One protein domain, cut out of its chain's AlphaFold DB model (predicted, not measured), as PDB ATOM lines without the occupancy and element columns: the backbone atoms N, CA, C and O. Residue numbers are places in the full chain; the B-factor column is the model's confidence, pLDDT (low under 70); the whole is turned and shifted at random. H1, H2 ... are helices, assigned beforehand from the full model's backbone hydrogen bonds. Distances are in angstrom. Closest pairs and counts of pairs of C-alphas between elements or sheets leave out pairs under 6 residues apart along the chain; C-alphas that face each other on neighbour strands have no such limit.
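This is residues 27 to 73 of the 103 residues of an uncharacterized protein of Pleomassaria siparia CBS 279.74 (UniProt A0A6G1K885). Two longer helices, H1 and H3, stand about perpendicular, with one end of H1, residues 27 to 30, packed on residues 63 to 67 of H3, part-way along that helix. The short helix H2 and the link of residues 50 to 59 fill the third side of a rough triangle. You will find 47 residues printed, with three named helices in the order H1, H2, H3 and no named strand, an all-helix class. The whole is compact, radius of gyration of the C-alphas 10.5 A, spanning 29 by 23 by 13 A.

Find C-alpha 27 at (184.203, 136.565, 239.763); from there H1, residues 27 to 41, runs 20.3 A. Next comes H2, residues 45 to 49. H3, residues 60 to 72, runs 18.4 A to C-alpha 72 at (177.159, 125.273, 238.214).

Look at Ile 29 and Cys 67, the closest C-alphas of H1 and H3, 6.3 A apart; these helices touch, about perpendicular at 75 degrees. With residues 34 to 38 alone, H1 only just touches H2, with 3 pairs of C-alphas within 8 A, the closest Glu 34 and Glu 45 at 6.6 A. H2 and H3 are apart. In H1, H2 and H3 every O i to N i+4 pair is within hydrogen-bond range.

The C-alphas farthest apart are those of Gln 46 and Glu 73, 29.8 A. H1 to H2 is a tight link; H2 to H3, 10 residues, is short. The printed part has no cut, and no printed residue is under 70 in pLDDT.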
ATOM      1  N   GLN A  27     183.803 135.165 239.557       93.12
ATOM      2  CA  GLN A  27     184.203 136.565 239.763       93.12
ATOM      3  C   GLN A  27     183.230 137.522 239.074       93.12
ATOM      4  O   GLN A  27     182.882 138.549 239.650       93.12
ATOM      5  N   ILE A  28     182.738 137.169 237.882       94.44
ATOM      6  CA  ILE A  28     181.744 137.981 237.159       94.44
ATOM      7  C   ILE A  28     180.452 138.096 237.976       94.44
ATOM      8  O   ILE A  28     179.843 139.164 238.035       94.44
ATOM      9  N   ILE A  29     180.044 137.013 238.644       94.12
ATOM     10  CA  ILE A  29     178.861 137.023 239.514       94.12
ATOM     11  C   ILE A  29     179.087 137.951 240.709       94.12
ATOM     12  O   ILE A  29     178.184 138.710 241.046       94.12
ATOM     13  N   VAL A  30     180.271 137.920 241.328       95.00
ATOM     14  CA  VAL A  30     180.609 138.810 242.450       95.00
ATOM     15  C   VAL A  30     180.602 140.279 242.026       95.00
ATOM     16  O   VAL A  30     179.942 141.078 242.685       95.00
ATOM     17  N   ASP A  31     181.245 140.628 240.909       94.62
ATOM     18  CA  ASP A  31     181.234 141.993 240.356       94.62
ATOM     19  C   ASP A  31     179.803 142.471 240.053       94.62
ATOM     20  O   ASP A  31     179.416 143.602 240.366       94.62
ATOM     21  N   HIS A  32     178.970 141.589 239.495       95.00
ATOM     22  CA  HIS A  32     177.567 141.906 239.270       95.00
ATOM     23  C   HIS A  32     176.813 142.123 240.589       95.00
ATOM     24  O   HIS A  32     176.012 143.054 240.698       95.00
ATOM     25  N   LEU A  33     177.093 141.301 241.602       94.19
ATOM     26  CA  LEU A  33     176.503 141.427 242.928       94.19
ATOM     27  C   LEU A  33     176.845 142.784 243.555       94.19
ATOM     28  O   LEU A  33     175.946 143.444 244.066       94.19
ATOM     29  N   GLU A  34     178.099 143.240 243.464       94.69
ATOM     30  CA  GLU A  34     178.516 144.563 243.953       94.69
ATOM     31  C   GLU A  34     177.647 145.679 243.349       94.69
ATOM     32  O   GLU A  34     177.106 146.523 244.069       94.69
ATOM     33  N   LYS A  35     177.417 145.634 242.032       95.56
ATOM     34  CA  LYS A  35     176.580 146.613 241.317       95.56
ATOM     35  C   LYS A  35     175.112 146.544 241.741       95.56
ATOM     36  O   LYS A  35     174.492 147.581 241.980       95.56
ATOM     37  N   VAL A  36     174.554 145.338 241.854       95.56
ATOM     38  CA  VAL A  36     173.151 145.123 242.249       95.56
ATOM     39  C   VAL A  36     172.911 145.566 243.691       95.56
ATOM     40  O   VAL A  36     171.904 146.221 243.965       95.56
ATOM     41  N   LEU A  37     173.829 145.258 244.607       94.81
ATOM     42  CA  LEU A  37     173.720 145.634 246.017       94.81
ATOM     43  C   LEU A  37     173.911 147.139 246.216       94.81
ATOM     44  O   LEU A  37     173.196 147.736 247.023       94.81
ATOM     45  N   ASN A  38     174.791 147.778 245.445       94.75
ATOM     46  CA  ASN A  38     174.891 149.234 245.433       94.75
ATOM     47  C   ASN A  38     173.579 149.879 244.952       94.75
ATOM     48  O   ASN A  38     173.043 150.759 245.618       94.75
ATOM     49  N   ALA A  39     173.005 149.390 243.847       95.19
ATOM     50  CA  ALA A  39     171.779 149.949 243.275       95.19
ATOM     51  C   ALA A  39     170.522 149.725 244.140       95.19
ATOM     52  O   ALA A  39     169.667 150.604 244.203       95.19
ATOM     53  N   ASN A  40     170.393 148.568 244.800       94.12
ATOM     54  CA  ASN A  40     169.174 148.200 245.538       94.12
ATOM     55  C   ASN A  40     169.262 148.474 247.044       94.12
ATOM     56  O   ASN A  40     168.258 148.808 247.665       94.12
ATOM     57  N   LEU A  41     170.446 148.317 247.645       91.25
ATOM     58  CA  LEU A  41     170.645 148.437 249.096       91.25
ATOM     59  C   LEU A  41     171.526 149.636 249.478       91.25
ATOM     60  O   LEU A  41     171.749 149.873 250.673       91.25
ATOM     61  N   GLY A  42     172.061 150.379 248.502       91.88
ATOM     62  CA  GLY A  42     173.016 151.464 248.744       91.88
ATOM     63  C   GLY A  42     174.291 150.970 249.431       91.88
ATOM     64  O   GLY A  42     174.808 151.645 250.320       91.88
ATOM     65  N   ALA A  43     174.713 149.735 249.150       91.94
ATOM     66  CA  ALA A  43     175.948 149.163 249.678       91.94
ATOM     67  C   ALA A  43     177.109 149.469 248.724       91.94
ATOM     68  O   ALA A  43     177.238 148.845 247.671       91.94
ATOM     69  N   SER A  44     177.935 150.451 249.084       93.12
ATOM     70  CA  SER A  44     179.144 150.804 248.336       93.12
ATOM     71  C   SER A  44     180.183 149.679 248.389       93.12
ATOM     72  O   SER A  44     180.189 148.874 249.315       93.12
ATOM     73  N   GLU A  45     181.147 149.674 247.468       92.19
ATOM     74  CA  GLU A  45     182.229 148.676 247.472       92.19
ATOM     75  C   GLU A  45     182.976 148.622 248.821       92.19
ATOM     76  O   GLU A  45     183.230 147.549 249.367       92.19
ATOM     77  N   GLN A  46     183.247 149.785 249.422       92.06
ATOM     78  CA  GLN A  46     183.873 149.876 250.743       92.06
ATOM     79  C   GLN A  46     183.018 149.240 251.855       92.06
ATOM     80  O   GLN A  46     183.571 148.617 252.758       92.06
ATOM     81  N   ASP A  47     181.690 149.367 251.784       91.56
ATOM     82  CA  ASP A  47     180.746 148.756 252.734       91.56
ATOM     83  C   ASP A  47     180.752 147.230 252.591       91.56
ATOM     84  O   ASP A  47     180.834 146.505 253.580       91.56
ATOM     85  N   LEU A  48     180.787 146.731 251.351       93.81
ATOM     86  CA  LEU A  48     180.866 145.299 251.063       93.81
ATOM     87  C   LEU A  48     182.197 144.677 251.507       93.81
ATOM     88  O   LEU A  48     182.210 143.512 251.910       93.81
ATOM     89  N   ARG A  49     183.302 145.433 251.460       94.50
ATOM     90  CA  ARG A  49     184.635 144.996 251.916       94.50
ATOM     91  C   ARG A  49     184.891 145.230 253.410       94.50
ATOM     92  O   ARG A  49     185.906 144.754 253.922       94.50
ATOM     93  N   ALA A  50     184.004 145.936 254.114       92.69
ATOM     94  CA  ALA A  50     184.146 146.198 255.542       92.69
ATOM     95  C   ALA A  50     184.190 144.888 256.357       92.69
ATOM     96  O   ALA A  50     183.616 143.883 255.935       92.69
ATOM     97  N   PRO A  51     184.856 144.849 257.525       92.31
ATOM     98  CA  PRO A  51     184.920 143.643 258.349       92.31
ATOM     99  C   PRO A  51     183.527 143.082 258.664       92.31
ATOM    100  O   PRO A  51     182.660 143.799 259.148       92.31
ATOM    101  N   GLY A  52     183.318 141.792 258.395       89.12
ATOM    102  CA  GLY A  52     182.026 141.126 258.605       89.12
ATOM    103  C   GLY A  52     181.061 141.209 257.418       89.12
ATOM    104  O   GLY A  52     180.160 140.373 257.331       89.12
ATOM    105  N   SER A  53     181.291 142.118 256.469       92.38
ATOM    106  CA  SER A  53     180.514 142.227 255.233       92.38
ATOM    107  C   SER A  53     180.844 141.123 254.225       92.38
ATOM    108  O   SER A  53     181.822 140.373 254.360       92.38
ATOM    109  N   LEU A  54     180.004 141.032 253.191       93.56
ATOM    110  CA  LEU A  54     179.979 139.961 252.191       93.56
ATOM    111  C   LEU A  54     181.332 139.712 251.494       93.56
ATOM    112  O   LEU A  54     181.671 138.566 251.196       93.56
ATOM    113  N   LEU A  55     182.103 140.772 251.239       94.81
ATOM    114  CA  LEU A  55     183.381 140.739 250.517       94.81
ATOM    115  C   LEU A  55     184.581 141.042 251.417       94.81
ATOM    116  O   LEU A  55     185.679 141.306 250.927       94.81
ATOM    117  N   SER A  56     184.389 140.993 252.736       95.19
ATOM    118  CA  SER A  56     185.496 141.039 253.688       95.19
ATOM    119  C   SER A  56     186.444 139.861 253.473       95.19
ATOM    120  O   SER A  56     186.015 138.776 253.076       95.19
ATOM    121  N   SER A  57     187.728 140.018 253.801       94.06
ATOM    122  CA  SER A  57     188.730 138.953 253.625       94.06
ATOM    123  C   SER A  57     188.338 137.627 254.296       94.06
ATOM    124  O   SER A  57     188.688 136.561 253.801       94.06
ATOM    125  N   ALA A  58     187.575 137.684 255.394       94.38
ATOM    126  CA  ALA A  58     187.079 136.507 256.107       94.38
ATOM    127  C   ALA A  58     185.890 135.809 255.415       94.38
ATOM    128  O   ALA A  58     185.662 134.624 255.646       94.38
ATOM    129  N   LYS A  59     185.112 136.530 254.596       94.00
ATOM    130  CA  LYS A  59     183.892 136.033 253.935       94.00
ATOM    131  C   LYS A  59     184.059 135.825 252.431       94.00
ATOM    132  O   LYS A  59     183.283 135.083 251.841       94.00
ATOM    133  N   LEU A  60     185.086 136.413 251.819       93.88
ATOM    134  CA  LEU A  60     185.300 136.406 250.372       93.88
ATOM    135  C   LEU A  60     185.353 134.989 249.781       93.88
ATOM    136  O   LEU A  60     184.722 134.726 248.759       93.88
ATOM    137  N   GLN A  61     186.048 134.060 250.441       95.06
ATOM    138  CA  GLN A  61     186.128 132.673 249.977       95.06
ATOM    139  C   GLN A  61     184.767 131.955 250.034       95.06
ATOM    140  O   GLN A  61     184.408 131.268 249.079       95.06
ATOM    141  N   ASP A  62     183.992 132.151 251.105       94.12
ATOM    142  CA  ASP A  62     182.633 131.599 251.237       94.12
ATOM    143  C   ASP A  62     181.708 132.167 250.150       94.12
ATOM    144  O   ASP A  62     181.022 131.416 249.454       94.12
ATOM    145  N   THR A  63     181.760 133.482 249.924       94.75
ATOM    146  CA  THR A  63     181.003 134.155 248.863       94.75
ATOM    147  C   THR A  63     181.344 133.583 247.487       94.75
ATOM    148  O   THR A  63     180.440 133.253 246.720       94.75
ATOM    149  N   LEU A  64     182.626 133.356 247.185       94.88
ATOM    150  CA  LEU A  64     183.031 132.747 245.916       94.88
ATOM    151  C   LEU A  64     182.558 131.309 245.749       94.88
ATOM    152  O   LEU A  64     182.161 130.928 244.645       94.88
ATOM    153  N   GLN A  65     182.554 130.510 246.814       94.31
ATOM    154  CA  GLN A  65     182.005 129.156 246.750       94.31
ATOM    155  C   GLN A  65     180.500 129.179 246.473       94.31
ATOM    156  O   GLN A  65     180.027 128.405 245.638       94.31
ATOM    157  N   ARG A  66     179.755 130.103 247.093       93.94
ATOM    158  CA  ARG A  66     178.325 130.300 246.807       93.94
ATOM    159  C   ARG A  66     178.094 130.722 245.358       93.94
ATOM    160  O   ARG A  66     177.251 130.125 244.696       93.94
ATOM    161  N   CYS A  67     178.875 131.670 244.834       93.94
ATOM    162  CA  CYS A  67     178.815 132.077 243.425       93.94
ATOM    163  C   CYS A  67     179.181 130.930 242.471       93.94
ATOM    164  O   CYS A  67     178.550 130.760 241.434       93.94
ATOM    165  N   THR A  68     180.153 130.093 242.837       93.12
ATOM    166  CA  THR A  68     180.538 128.913 242.048       93.12
ATOM    167  C   THR A  68     179.412 127.884 242.006       93.12
ATOM    168  O   THR A  68     179.109 127.336 240.951       93.12
ATOM    169  N   ARG A  69     178.755 127.616 243.142       91.31
ATOM    170  CA  ARG A  69     177.555 126.769 243.168       91.31
ATOM    171  C   ARG A  69     176.435 127.386 242.340       91.31
ATOM    172  O   ARG A  69     175.840 126.666 241.549       91.31
ATOM    173  N   PHE A  70     176.248 128.702 242.439       91.56
ATOM    174  CA  PHE A  70     175.295 129.451 241.622       91.56
ATOM    175  C   PHE A  70     175.496 129.267 240.117       91.56
ATOM    176  O   PHE A  70     174.536 129.036 239.392       91.56
ATOM    177  N   ALA A  71     176.745 129.305 239.657       89.88
ATOM    178  CA  ALA A  71     177.074 129.124 238.248       89.88
ATOM    179  C   ALA A  71     176.895 127.683 237.739       89.88
ATOM    180  O   ALA A  71     176.675 127.481 236.546       89.88
ATOM    181  N   LEU A  72     177.059 126.682 238.612       89.25
ATOM    182  CA  LEU A  72     177.159 125.273 238.214       89.25
ATOM    183  C   LEU A  72     175.871 124.474 238.427       89.25
ATOM    184  O   LEU A  72     175.651 123.489 237.724       89.25
ATOM    185  N   GLU A  73     175.055 124.839 239.413       86.88
ATOM    186  CA  GLU A  73     173.844 124.096 239.751       86.88
ATOM    187  C   GLU A  73     172.604 124.719 239.106       86.88
ATOM    188  O   GLU A  73     172.371 125.925 239.154       86.88
TER     189      GLU A  73